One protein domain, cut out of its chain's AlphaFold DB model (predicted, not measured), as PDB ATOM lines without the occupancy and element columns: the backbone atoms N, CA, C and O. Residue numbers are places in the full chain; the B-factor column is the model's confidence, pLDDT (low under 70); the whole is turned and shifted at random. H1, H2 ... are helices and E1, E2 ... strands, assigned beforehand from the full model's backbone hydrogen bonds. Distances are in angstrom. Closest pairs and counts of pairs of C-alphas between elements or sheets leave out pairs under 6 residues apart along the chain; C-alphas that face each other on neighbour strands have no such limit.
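Overview. This is residues 131 to 177 and 255 to 307 of the 431 residues of an uncharacterized protein of Novosphingobium sp. SCN 63-17 (UniProt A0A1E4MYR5). A long, twisted two-stranded hairpin, E2 and E3, has the short strand E1 beside one part of E2, and the small helix H1 lies beyond that end of the sheet; past E1 the hairpin runs on as a two-stranded arm, residues 256 to 263 of E2 with 300 to 305 of E3. The unnamed stretch 131 to 148 passes beside E1 on its way to H1, and the link 272 to 286 folds back over one face of the sheet. The printed part has 100 residues, under half of them in named elements, in the order H1, E1, E2, E3; the class is mostly strand, the sheet order E1, E2, E3, antiparallel. The whole is loose, with a radius of gyration of the C-alphas of 17.4 A and spans of 63 by 30 by 19 A.

Along the chain. After residues 131 to 148, H1 takes residues 149 to 155, from C-alpha 149 at (137.341, 132.161, 124.869). E1 is residues 165 to 171, 20.0 A long. E2 is residues 256 to 271 and E3 residues 287 to 305, each 43.6 A from first to last C-alpha; C-alpha 305 is at (132.686, 81.275, 128.613).

Arrangement. The sheet is twisted, with E1 and E3 as edge strands. E1 and E2 are antiparallel at 136 degrees, with N 168 and O 268 2.9 A apart, within hydrogen-bond range. E2 bends by 52 degrees at residue 264. The hairpin E2 and E3 is antiparallel at 171 degrees, with N 259 to O 302 and N 267 to O 291 within hydrogen-bond range at 2.9 and 2.8 A. H1 is not on the sheet and is apart from E2 and E3; each O i to N i+4 pair in it is within hydrogen-bond range.

Size, cuts and confidence. The C-alphas of Asn 156 and Arg 307, the two farthest apart, are 63.4 A apart. Residues 178 to 254 are not printed, and C-alphas 177 and 255 are 30.1 A apart across this cut. The link from E2 to E3 is long. Mean pLDDT of the printed part is 72.3; 38 residues are under 70, among them 277 to 291.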
ATOM      1  N   THR A 131     136.485 115.251 124.565       77.06
ATOM      2  CA  THR A 131     136.234 113.889 125.050       77.06
ATOM      3  C   THR A 131     134.854 113.827 125.696       77.06
ATOM      4  O   THR A 131     134.672 114.248 126.843       77.06
ATOM      5  N   TRP A 132     133.885 113.309 124.945       76.00
ATOM      6  CA  TRP A 132     132.535 113.007 125.408       76.00
ATOM      7  C   TRP A 132     132.051 111.686 124.776       76.00
ATOM      8  O   TRP A 132     132.328 111.466 123.594       76.00
ATOM      9  N   PRO A 133     131.324 110.827 125.512       76.44
ATOM     10  CA  PRO A 133     130.986 110.959 126.933       76.44
ATOM     11  C   PRO A 133     132.154 110.627 127.869       76.44
ATOM     12  O   PRO A 133     133.125 109.984 127.473       76.44
ATOM     13  N   LYS A 134     132.083 111.087 129.121       77.19
ATOM     14  CA  LYS A 134     133.153 110.905 130.120       77.19
ATOM     15  C   LYS A 134     133.023 109.611 130.917       77.19
ATOM     16  O   LYS A 134     134.015 109.136 131.464       77.19
ATOM     17  N   VAL A 135     131.819 109.044 130.994       79.81
ATOM     18  CA  VAL A 135     131.533 107.789 131.707       79.81
ATOM     19  C   VAL A 135     130.615 106.878 130.892       79.81
ATOM     20  O   VAL A 135     129.816 107.330 130.074       79.81
ATOM     21  N   GLY A 136     130.695 105.568 131.138       74.25
ATOM     22  CA  GLY A 136     129.946 104.550 130.386       74.25
ATOM     23  C   GLY A 136     128.413 104.631 130.489       74.25
ATOM     24  O   GLY A 136     127.729 103.945 129.738       74.25
ATOM     25  N   SER A 137     127.889 105.452 131.403       79.19
ATOM     26  CA  SER A 137     126.463 105.702 131.650       79.19
ATOM     27  C   SER A 137     125.966 107.069 131.154       79.19
ATOM     28  O   SER A 137     124.782 107.364 131.285       79.19
ATOM     29  N   GLU A 138     126.837 107.922 130.610       81.69
ATOM     30  CA  GLU A 138     126.459 109.251 130.120       81.69
ATOM     31  C   GLU A 138     125.966 109.157 128.668       81.69
ATOM     32  O   GLU A 138     126.765 109.030 127.740       81.69
ATOM     33  N   PHE A 139     124.643 109.214 128.483       85.81
ATOM     34  CA  PHE A 139     123.985 109.218 127.168       85.81
ATOM     35  C   PHE A 139     123.564 110.618 126.693       85.81
ATOM     36  O   PHE A 139     123.274 110.790 125.514       85.81
ATOM     37  N   ALA A 140     123.560 111.632 127.562       86.88
ATOM     38  CA  ALA A 140     123.291 113.025 127.202       86.88
ATOM     39  C   ALA A 140     124.242 113.967 127.953       86.88
ATOM     40  O   ALA A 140     124.559 113.738 129.121       86.88
ATOM     41  N   SER A 141     124.713 115.024 127.287       83.62
ATOM     42  CA  SER A 141     125.605 116.015 127.885       83.62
ATOM     43  C   SER A 141     124.840 116.880 128.892       83.62
ATOM     44  O   SER A 141     124.056 117.746 128.508       83.62
ATOM     45  N   THR A 142     125.101 116.696 130.185       76.94
ATOM     46  CA  THR A 142     124.430 117.445 131.271       76.94
ATOM     47  C   THR A 142     124.845 118.918 131.372       76.94
ATOM     48  O   THR A 142     124.250 119.678 132.132       76.94
ATOM     49  N   LYS A 143     125.871 119.340 130.623       83.31
ATOM     50  CA  LYS A 143     126.329 120.731 130.532       83.31
ATOM     51  C   LYS A 143     126.550 121.107 129.073       83.31
ATOM     52  O   LYS A 143     127.216 120.369 128.350       83.31
ATOM     53  N   GLY A 144     126.026 122.267 128.680       80.88
ATOM     54  CA  GLY A 144     126.231 122.829 127.350       80.88
ATOM     55  C   GLY A 144     127.700 123.175 127.105       80.88
ATOM     56  O   GLY A 144     128.396 123.702 127.975       80.88
ATOM     57  N   ILE A 145     128.176 122.867 125.906       83.25
ATOM     58  CA  ILE A 145     129.533 123.146 125.447       83.25
ATOM     59  C   ILE A 145     129.543 124.552 124.849       83.25
ATOM     60  O   ILE A 145     129.073 124.766 123.734       83.25
ATOM     61  N   ALA A 146     130.076 125.511 125.604       82.06
ATOM     62  CA  ALA A 146     130.312 126.867 125.118       82.06
ATOM     63  C   ALA A 146     131.553 126.932 124.197       82.06
ATOM     64  O   ALA A 146     132.509 126.180 124.434       82.06
ATOM     65  N   PRO A 147     131.586 127.849 123.207       78.62
ATOM     66  CA  PRO A 147     132.756 128.168 122.388       78.62
ATOM     67  C   PRO A 147     134.015 128.492 123.200       78.62
ATOM     68  O   PRO A 147     133.951 128.829 124.386       78.62
ATOM     69  N   SER A 148     135.185 128.394 122.566       82.81
ATOM     70  CA  SER A 148     136.449 128.829 123.171       82.81
ATOM     71  C   SER A 148     136.418 130.321 123.530       82.81
ATOM     72  O   SER A 148     135.724 131.110 122.891       82.81
ATOM     73  N   ALA A 149     137.213 130.741 124.521       84.25
ATOM     74  CA  ALA A 149     137.341 132.161 124.869       84.25
ATOM     75  C   ALA A 149     137.806 133.013 123.668       84.25
ATOM     76  O   ALA A 149     137.351 134.143 123.486       84.25
ATOM     77  N   THR A 150     138.652 132.444 122.802       82.31
ATOM     78  CA  THR A 150     139.075 133.044 121.529       82.31
ATOM     79  C   THR A 150     137.892 133.252 120.583       82.31
ATOM     80  O   THR A 150     137.729 134.347 120.046       82.31
ATOM     81  N   ALA A 151     137.038 132.237 120.410       79.81
ATOM     82  CA  ALA A 151     135.842 132.334 119.582       79.81
ATOM     83  C   ALA A 151     134.819 133.323 120.159       79.81
ATOM     84  O   ALA A 151     134.383 134.206 119.426       79.81
ATOM     85  N   LYS A 152     134.525 133.266 121.469       81.50
ATOM     86  CA  LYS A 152     133.659 134.247 122.149       81.50
ATOM     87  C   LYS A 152     134.123 135.683 121.897       81.50
ATOM     88  O   LYS A 152     133.345 136.501 121.416       81.50
ATOM     89  N   LYS A 153     135.411 135.970 122.135       83.31
ATOM     90  CA  LYS A 153     136.000 137.300 121.913       83.31
ATOM     91  C   LYS A 153     135.912 137.743 120.448       83.31
ATOM     92  O   LYS A 153     135.571 138.889 120.182       83.31
ATOM     93  N   ARG A 154     136.208 136.847 119.500       81.56
ATOM     94  CA  ARG A 154     136.148 137.120 118.051       81.56
ATOM     95  C   ARG A 154     134.722 137.380 117.558       81.56
ATOM     96  O   ARG A 154     134.534 138.196 116.663       81.56
ATOM     97  N   TRP A 155     133.737 136.684 118.119       78.12
ATOM     98  CA  TRP A 155     132.329 136.792 117.730       78.12
ATOM     99  C   TRP A 155     131.560 137.873 118.508       78.12
ATOM    100  O   TRP A 155     130.430 138.186 118.144       78.12
ATOM    101  N   ASN A 156     132.194 138.489 119.515       80.50
ATOM    102  CA  ASN A 156     131.587 139.424 120.468       80.50
ATOM    103  C   ASN A 156     130.418 138.791 121.255       80.50
ATOM    104  O   ASN A 156     129.367 139.402 121.430       80.50
ATOM    105  N   LEU A 157     130.611 137.547 121.708       75.19
ATOM    106  CA  LEU A 157     129.673 136.849 122.588       75.19
ATOM    107  C   LEU A 157     129.985 137.114 124.061       75.19
ATOM    108  O   LEU A 157     131.131 137.009 124.502       75.19
ATOM    109  N   ASP A 158     128.929 137.388 124.814       68.94
ATOM    110  CA  ASP A 158     128.903 137.497 126.265       68.94
ATOM    111  C   ASP A 158     128.888 136.116 126.956       68.94
ATOM    112  O   ASP A 158     128.723 135.068 126.327       68.94
ATOM    113  N   ASP A 159     129.068 136.074 128.280       62.69
ATOM    114  CA  ASP A 159     128.993 134.801 129.016       62.69
ATOM    115  C   ASP A 159     127.563 134.269 129.202       62.69
ATOM    116  O   ASP A 159     127.395 133.070 129.421       62.69
ATOM    117  N   SER A 160     126.550 135.113 128.992       57.84
ATOM    118  CA  SER A 160     125.128 134.749 128.907       57.84
ATOM    119  C   SER A 160     124.665 134.333 127.498       57.84
ATOM    120  O   SER A 160     123.501 133.965 127.333       57.84
ATOM    121  N   SER A 161     125.545 134.328 126.485       59.06
ATOM    122  CA  SER A 161     125.179 133.984 125.105       59.06
ATOM    123  C   SER A 161     124.615 132.559 124.979       59.06
ATOM    124  O   SER A 161     125.247 131.598 125.423       59.06
ATOM    125  N   SER A 162     123.496 132.405 124.269       60.31
ATOM    126  CA  SER A 162     122.807 131.123 124.032       60.31
ATOM    127  C   SER A 162     123.546 130.145 123.105       60.31
ATOM    128  O   SER A 162     123.075 129.029 122.892       60.31
ATOM    129  N   VAL A 163     124.712 130.511 122.563       68.81
ATOM    130  CA  VAL A 163     125.515 129.650 121.679       68.81
ATOM    131  C   VAL A 163     126.249 128.589 122.505       68.81
ATOM    132  O   VAL A 163     127.446 128.681 122.760       68.81
ATOM    133  N   VAL A 164     125.515 127.569 122.941       78.94
ATOM    134  CA  VAL A 164     126.031 126.366 123.606       78.94
ATOM    135  C   VAL A 164     125.547 125.121 122.875       78.94
ATOM    136  O   VAL A 164     124.411 125.075 122.409       78.94
ATOM    137  N   ILE A 165     126.406 124.107 122.769       80.44
ATOM    138  CA  ILE A 165     126.100 122.854 122.067       80.44
ATOM    139  C   ILE A 165     125.852 121.726 123.070       80.44
ATOM    140  O   ILE A 165     126.634 121.526 123.999       80.44
ATOM    141  N   PHE A 166     124.793 120.955 122.852       81.94
ATOM    142  CA  PHE A 166     124.472 119.739 123.596       81.94
ATOM    143  C   PHE A 166     124.567 118.513 122.679       81.94
ATOM    144  O   PHE A 166     124.307 118.604 121.480       81.94
ATOM    145  N   MET A 167     124.938 117.363 123.243       83.94
ATOM    146  CA  MET A 167     125.037 116.077 122.549       83.94
ATOM    147  C   MET A 167     124.201 115.006 123.252       83.94
ATOM    148  O   MET A 167     124.160 114.950 124.484       83.94
ATOM    149  N   ARG A 168     123.573 114.119 122.475       83.75
ATOM    150  CA  ARG A 168     122.836 112.946 122.971       83.75
ATOM    151  C   ARG A 168     123.098 111.721 122.107       83.75
ATOM    152  O   ARG A 168     123.162 111.820 120.889       83.75
ATOM    153  N   LEU A 169     123.223 110.567 122.750       82.94
ATOM    154  CA  LEU A 169     123.283 109.244 122.145       82.94
ATOM    155  C   LEU A 169     121.991 108.508 122.493       82.94
ATOM    156  O   LEU A 169     121.823 108.053 123.621       82.94
ATOM    157  N   THR A 170     121.092 108.369 121.525       83.00
ATOM    158  CA  THR A 170     119.876 107.559 121.679       83.00
ATOM    159  C   THR A 170     120.162 106.145 121.162       83.00
ATOM    160  O   THR A 170     120.479 106.006 119.976       83.00
ATOM    161  N   PRO A 171     120.107 105.089 122.001       80.88
ATOM    162  CA  PRO A 171     120.194 103.704 121.536       80.88
ATOM    163  C   PRO A 171     119.055 103.386 120.565       80.88
ATOM    164  O   PRO A 171     117.910 103.719 120.846       80.88
ATOM    165  N   LEU A 172     119.365 102.732 119.446       72.88
ATOM    166  CA  LEU A 172     118.361 102.332 118.450       72.88
ATOM    167  C   LEU A 172     117.839 100.907 118.690       72.88
ATOM    168  O   LEU A 172     116.697 100.606 118.361       72.88
ATOM    169  N   ASP A 173     118.648 100.049 119.316       65.69
ATOM    170  CA  ASP A 173     118.340  98.626 119.521       65.69
ATOM    171  C   ASP A 173     117.635  98.339 120.871       65.69
ATOM    172  O   ASP A 173     117.660  97.209 121.362       65.69
ATOM    173  N   ARG A 174     117.057  99.355 121.532       56.06
ATOM    174  CA  ARG A 174     116.369  99.206 122.831       56.06
ATOM    175  C   ARG A 174     115.015  99.924 122.836       56.06
ATOM    176  O   ARG A 174     114.981 101.090 122.457       56.06
ATOM    177  N   PRO A 175     113.936  99.304 123.349       44.62
ATOM    178  CA  PRO A 175     112.691 100.019 123.609       44.62
ATOM    179  C   PRO A 175     112.895 101.074 124.709       44.62
ATOM    180  O   PRO A 175     113.572 100.833 125.715       44.62
ATOM    181  N   GLU A 176     112.282 102.240 124.524       46.56
ATOM    182  CA  GLU A 176     112.566 103.470 125.283       46.56
ATOM    183  C   GLU A 176     112.243 103.372 126.785       46.56
ATOM    184  O   GLU A 176     112.835 104.084 127.598       46.56
ATOM    185  N   ALA A 177     111.401 102.410 127.176       38.59
ATOM    186  CA  ALA A 177     111.059 102.097 128.566       38.59
ATOM    187  C   ALA A 177     112.272 101.787 129.475       38.59
ATOM    188  O   ALA A 177     112.157 101.892 130.693       38.59
ATOM    189  N   PRO A 255     131.303  82.169 134.706       55.12
ATOM    190  CA  PRO A 255     132.753  82.060 134.627       55.12
ATOM    191  C   PRO A 255     133.185  82.314 133.181       55.12
ATOM    192  O   PRO A 255     132.917  81.516 132.279       55.12
ATOM    193  N   GLY A 256     133.786  83.480 132.955       63.28
ATOM    194  CA  GLY A 256     134.015  84.008 131.621       63.28
ATOM    195  C   GLY A 256     134.791  85.319 131.611       63.28
ATOM    196  O   GLY A 256     134.836  86.036 132.609       63.28
ATOM    197  N   LEU A 257     135.392  85.637 130.464       72.44
ATOM    198  CA  LEU A 257     135.992  86.948 130.221       72.44
ATOM    199  C   LEU A 257     134.885  87.929 129.793       72.44
ATOM    200  O   LEU A 257     134.224  87.672 128.780       72.44
ATOM    201  N   PRO A 258     134.651  89.029 130.531       76.38
ATOM    202  CA  PRO A 258     133.662  90.024 130.144       76.38
ATOM    203  C   PRO A 258     134.156  90.815 128.928       76.38
ATOM    204  O   PRO A 258     135.266  91.345 128.928       76.38
ATOM    205  N   TYR A 259     133.304  90.948 127.918       70.06
ATOM    206  CA  TYR A 259     133.470  91.895 126.818       70.06
ATOM    207  C   TYR A 259     132.176  92.687 126.623       70.06
ATOM    208  O   TYR A 259     131.146  92.391 127.237       70.06
ATOM    209  N   ARG A 260     132.220  93.718 125.780       74.12
ATOM    210  CA  ARG A 260     131.019  94.449 125.394       74.12
ATOM    211  C   ARG A 260     130.969  94.621 123.886       74.12
ATOM    212  O   ARG A 260     131.884  95.187 123.300       74.12
ATOM    213  N   GLU A 261     129.891  94.140 123.291       70.50
ATOM    214  CA  GLU A 261     129.576  94.344 121.881       70.50
ATOM    215  C   GLU A 261     128.915  95.722 121.702       70.50
ATOM    216  O   GLU A 261     127.946  95.989 122.412       70.50
ATOM    217  N   PRO A 262     129.406  96.614 120.819       72.75
ATOM    218  CA  PRO A 262     128.795  97.924 120.578       72.75
ATOM    219  C   PRO A 262     127.370  97.839 120.022       72.75
ATOM    220  O   PRO A 262     127.121  97.126 119.056       72.75
ATOM    221  N   GLY A 263     126.454  98.624 120.593       67.44
ATOM    222  CA  GLY A 263     125.075  98.757 120.108       67.44
ATOM    223  C   GLY A 263     124.915  99.952 119.169       67.44
ATOM    224  O   GLY A 263     125.699 100.908 119.240       67.44
ATOM    225  N   ARG A 264     123.894  99.929 118.306       71.31
ATOM    226  CA  ARG A 264     123.561 101.041 117.407       71.31
ATOM    227  C   ARG A 264     123.016 102.223 118.202       71.31
ATOM    228  O   ARG A 264     122.189 102.083 119.105       71.31
ATOM    229  N   VAL A 265     123.488 103.409 117.843       72.94
ATOM    230  CA  VAL A 265     123.117 104.690 118.448       72.94
ATOM    231  C   VAL A 265     122.902 105.740 117.372       72.94
ATOM    232  O   VAL A 265     123.617 105.769 116.370       72.94
ATOM    233  N   ARG A 266     121.972 106.660 117.621       75.94
ATOM    234  CA  ARG A 266     121.902 107.942 116.921       75.94
ATOM    235  C   ARG A 266     122.550 109.010 117.803       75.94
ATOM    236  O   ARG A 266     122.089 109.250 118.917       75.94
ATOM    237  N   LEU A 267     123.633 109.614 117.317       77.38
ATOM    238  CA  LEU A 267     124.224 110.823 117.882       77.38
ATOM    239  C   LEU A 267     123.456 112.034 117.350       77.38
ATOM    240  O   LEU A 267     123.365 112.229 116.139       77.38
ATOM    241  N   VAL A 268     122.941 112.844 118.264       79.00
ATOM    242  CA  VAL A 268     122.177 114.066 118.005       79.00
ATOM    243  C   VAL A 268     122.931 115.241 118.620       79.00
ATOM    244  O   VAL A 268     123.466 115.115 119.724       79.00
ATOM    245  N   ILE A 269     123.001 116.364 117.903       77.81
ATOM    246  CA  ILE A 269     123.724 117.570 118.317       77.81
ATOM    247  C   ILE A 269     122.791 118.782 118.188       77.81
ATOM    248  O   ILE A 269     122.321 119.083 117.087       77.81
ATOM    249  N   CYS A 270     122.543 119.473 119.302       76.25
ATOM    250  CA  CYS A 270     121.566 120.564 119.409       76.25
ATOM    251  C   CYS A 270     122.204 121.865 119.914       76.25
ATOM    252  O   CYS A 270     123.190 121.822 120.653       76.25
ATOM    253  N   VAL A 271     121.639 123.016 119.535       76.50
ATOM    254  CA  VAL A 271     122.062 124.347 120.010       76.50
ATOM    255  C   VAL A 271     121.133 124.891 121.104       76.50
ATOM    256  O   VAL A 271     119.950 124.551 121.151       76.50
ATOM    257  N   ALA A 272     121.684 125.750 121.967       73.25
ATOM    258  CA  ALA A 272     121.051 126.536 123.036       73.25
ATOM    259  C   ALA A 272     120.405 125.759 124.195       73.25
ATOM    260  O   ALA A 272     120.461 126.209 125.339       73.25
ATOM    261  N   GLN A 273     119.830 124.588 123.936       79.75
ATOM    262  CA  GLN A 273     119.129 123.754 124.908       79.75
ATOM    263  C   GLN A 273     119.481 122.270 124.698       79.75
ATOM    264  O   GLN A 273     119.879 121.892 123.591       79.75
ATOM    265  N   PRO A 274     119.323 121.410 125.723       82.38
ATOM    266  CA  PRO A 274     119.533 119.972 125.589       82.38
ATOM    267  C   PRO A 274     118.733 119.339 124.443       82.38
ATOM    268  O   PRO A 274     117.673 119.827 124.043       82.38
ATOM    269  N   CYS A 275     119.242 118.221 123.922       79.31
ATOM    270  CA  CYS A 275     118.523 117.384 122.965       79.31
ATOM    271  C   CYS A 275     117.482 116.522 123.699       79.31
ATOM    272  O   CYS A 275     117.728 115.339 123.923       79.31
ATOM    273  N   ASP A 276     116.360 117.098 124.117       78.31
ATOM    274  CA  ASP A 276     115.252 116.360 124.737       78.31
ATOM    275  C   ASP A 276     114.112 116.120 123.739       78.31
ATOM    276  O   ASP A 276     113.785 117.007 122.954       78.31
ATOM    277  N   GLY A 277     113.545 114.908 123.771       69.12
ATOM    278  CA  GLY A 277     112.642 114.373 122.744       69.12
ATOM    279  C   GLY A 277     113.332 113.417 121.757       69.12
ATOM    280  O   GLY A 277     114.537 113.147 121.849       69.12
ATOM    281  N   THR A 278     112.551 112.886 120.820       66.50
ATOM    282  CA  THR A 278     113.034 112.182 119.621       66.50
ATOM    283  C   THR A 278     113.612 113.175 118.599       66.50
ATOM    284  O   THR A 278     113.481 114.389 118.742       66.50
ATOM    285  N   VAL A 279     114.281 112.698 117.543       62.38
ATOM    286  CA  VAL A 279     114.831 113.598 116.497       62.38
ATOM    287  C   VAL A 279     113.724 114.167 115.611       62.38
ATOM    288  O   VAL A 279     113.895 115.200 114.976       62.38
ATOM    289  N   GLU A 280     112.594 113.481 115.602       64.12
ATOM    290  CA  GLU A 280     111.375 113.776 114.879       64.12
ATOM    291  C   GLU A 280     110.501 114.814 115.626       64.12
ATOM    292  O   GLU A 280     109.701 115.500 114.995       64.12
ATOM    293  N   GLU A 281     110.702 114.984 116.942       65.06
ATOM    294  CA  GLU A 281     110.120 116.051 117.782       65.06
ATOM    295  C   GLU A 281     111.060 117.256 117.986       65.06
ATOM    296  O   GLU A 281     110.616 118.336 118.383       65.06
ATOM    297  N   LEU A 282     112.366 117.090 117.748       66.00
ATOM    298  CA  LEU A 282     113.349 118.163 117.886       66.00
ATOM    299  C   LEU A 282     113.221 119.182 116.747       66.00
ATOM    300  O   LEU A 282     113.513 118.889 115.589       66.00
ATOM    301  N   ASP A 283     112.859 120.407 117.128       64.12
ATOM    302  CA  ASP A 283     112.810 121.600 116.279       64.12
ATOM    303  C   ASP A 283     114.021 121.700 115.323       64.12
ATOM    304  O   ASP A 283     115.186 121.604 115.737       64.12
ATOM    305  N   THR A 284     113.744 121.916 114.033       62.50
ATOM    306  CA  THR A 284     114.745 122.018 112.961       62.50
ATOM    307  C   THR A 284     115.762 123.133 113.172       62.50
ATOM    308  O   THR A 284     116.892 123.014 112.675       62.50
ATOM    309  N   ASP A 285     115.383 124.170 113.922       62.19
ATOM    310  CA  ASP A 285     116.230 125.319 114.237       62.19
ATOM    311  C   ASP A 285     117.152 125.018 115.431       62.19
ATOM    312  O   ASP A 285     118.251 125.561 115.534       62.19
ATOM    313  N   ARG A 286     116.769 124.063 116.294       69.69
ATOM    314  CA  ARG A 286     117.620 123.545 117.379       69.69
ATOM    315  C   ARG A 286     118.551 122.423 116.916       69.69
ATOM    316  O   ARG A 286     119.631 122.267 117.489       69.69
ATOM    317  N   LEU A 287     118.162 121.642 115.906       69.00
ATOM    318  CA  LEU A 287     118.916 120.487 115.407       69.00
ATOM    319  C   LEU A 287     120.054 120.890 114.443       69.00
ATOM    320  O   LEU A 287     119.858 121.081 113.234       69.00
ATOM    321  N   ILE A 288     121.283 120.931 114.970       64.94
ATOM    322  CA  ILE A 288     122.498 121.196 114.182       64.94
ATOM    323  C   ILE A 288     122.803 119.996 113.275       64.94
ATOM    324  O   ILE A 288     122.967 120.153 112.063       64.94
ATOM    325  N   ALA A 289     122.905 118.801 113.866       66.19
ATOM    326  CA  ALA A 289     123.324 117.585 113.175       66.19
ATOM    327  C   ALA A 289     122.783 116.314 113.847       66.19
ATOM    328  O   ALA A 289     122.578 116.261 115.059       66.19
ATOM    329  N   SER A 290     122.614 115.262 113.045       69.75
ATOM    330  CA  SER A 290     122.222 113.922 113.483       69.75
ATOM    331  C   SER A 290     122.973 112.881 112.652       69.75
ATOM    332  O   SER A 290     123.154 113.069 111.448       69.75
ATOM    333  N   THR A 291     123.454 111.806 113.276       68.56
ATOM    334  CA  THR A 291     124.157 110.711 112.590       68.56
ATOM    335  C   THR A 291     124.001 109.386 113.336       68.56
ATOM    336  O   THR A 291     123.901 109.365 114.561       68.56
ATOM    337  N   THR A 292     124.002 108.268 112.614       71.62
ATOM    338  CA  THR A 292     123.927 106.918 113.194       71.62
ATOM    339  C   THR A 292     125.314 106.281 113.241       71.62
ATOM    340  O   THR A 292     126.110 106.432 112.315       71.62
ATOM    341  N   GLY A 293     125.606 105.546 114.312       66.94
ATOM    342  CA  GLY A 293     126.856 104.816 114.488       66.94
ATOM    343  C   GLY A 293     126.738 103.717 115.541       66.94
ATOM    344  O   GLY A 293     125.641 103.314 115.921       66.94
ATOM    345  N   LEU A 294     127.885 103.241 116.023       69.81
ATOM    346  CA  LEU A 294     127.984 102.227 117.071       69.81
ATOM    347  C   LEU A 294     128.649 102.827 118.312       69.81
ATOM    348  O   LEU A 294     129.656 103.524 118.196       69.81
ATOM    349  N   SER A 295     128.112 102.535 119.498       69.12
ATOM    350  CA  SER A 295     128.720 102.914 120.777       69.12
ATOM    351  C   SER A 295     128.820 101.715 121.709       69.12
ATOM    352  O   SER A 295     127.856 100.977 121.932       69.12
ATOM    353  N   LEU A 296     129.989 101.580 122.339       72.88
ATOM    354  CA  LEU A 296     130.198 100.649 123.443       72.88
ATOM    355  C   LEU A 296     129.209 100.898 124.593       72.88
ATOM    356  O   LEU A 296     128.849  99.953 125.272       72.88
ATOM    357  N   GLN A 297     128.706 102.113 124.824       74.94
ATOM    358  CA  GLN A 297     127.820 102.385 125.969       74.94
ATOM    359  C   GLN A 297     126.428 101.758 125.810       74.94
ATOM    360  O   GLN A 297     125.932 101.105 126.731       74.94
ATOM    361  N   ALA A 298     125.823 101.909 124.626       71.94
ATOM    362  CA  ALA A 298     124.569 101.239 124.262       71.94
ATOM    363  C   ALA A 298     124.739  99.715 124.146       71.94
ATOM    364  O   ALA A 298     123.766  98.969 124.269       71.94
ATOM    365  N   GLY A 299     125.980  99.270 123.955       71.69
ATOM    366  CA  GLY A 299     126.369  97.878 123.838       71.69
ATOM    367  C   GLY A 299     126.016  96.983 125.025       71.69
ATOM    368  O   GLY A 299     125.935  97.431 126.175       71.69
ATOM    369  N   THR A 300     125.851  95.695 124.733       68.12
ATOM    370  CA  THR A 300     125.474  94.652 125.697       68.12
ATOM    371  C   THR A 300     126.717  94.009 126.306       68.12
ATOM    372  O   THR A 300     127.646  93.627 125.592       68.12
ATOM    373  N   MET A 301     126.752  93.893 127.640       74.56
ATOM    374  CA  MET A 301     127.796  93.129 128.332       74.56
ATOM    375  C   MET A 301     127.589  91.638 128.078       74.56
ATOM    376  O   MET A 301     126.548  91.086 128.427       74.56
ATOM    377  N   MET A 302     128.608  90.999 127.522       68.06
ATOM    378  CA  MET A 302     128.623  89.590 127.156       68.06
ATOM    379  C   MET A 302     129.799  88.904 127.862       68.06
ATOM    380  O   MET A 302     130.810  89.537 128.169       68.06
ATOM    381  N   TYR A 303     129.686  87.604 128.129       72.94
ATOM    382  CA  TYR A 303     130.735  86.828 128.796       72.94
ATOM    383  C   TYR A 303     131.219  85.720 127.864       72.94
ATOM    384  O   TYR A 303     130.450  84.825 127.518       72.94
ATOM    385  N   LEU A 304     132.494  85.760 127.469       69.25
ATOM    386  CA  LEU A 304     133.138  84.646 126.772       69.25
ATOM    387  C   LEU A 304     133.321  83.499 127.774       69.25
ATOM    388  O   LEU A 304     134.077  83.687 128.730       69.25
ATOM    389  N   PRO A 305     132.661  82.337 127.611       60.41
ATOM    390  CA  PRO A 305     132.686  81.275 128.613       60.41
ATOM    391  C   PRO A 305     134.107  80.737 128.806       60.41
ATOM    392  O   PRO A 305     134.746  80.266 127.865       60.41
ATOM    393  N   PHE A 306     134.604  80.789 130.041       55.16
ATOM    394  CA  PHE A 306     135.968  80.404 130.391       55.16
ATOM    395  C   PHE A 306     135.979  79.561 131.664       55.16
ATOM    396  O   PHE A 306     135.605  80.019 132.743       55.16
ATOM    397  N   ARG A 307     136.461  78.322 131.548       54.75
ATOM    398  CA  ARG A 307     136.733  77.434 132.683       54.75
ATOM    399  C   ARG A 307     138.192  76.999 132.626       54.75
ATOM    400  O   ARG A 307     138.537  76.096 131.870       54.75
TER     401      ARG A 307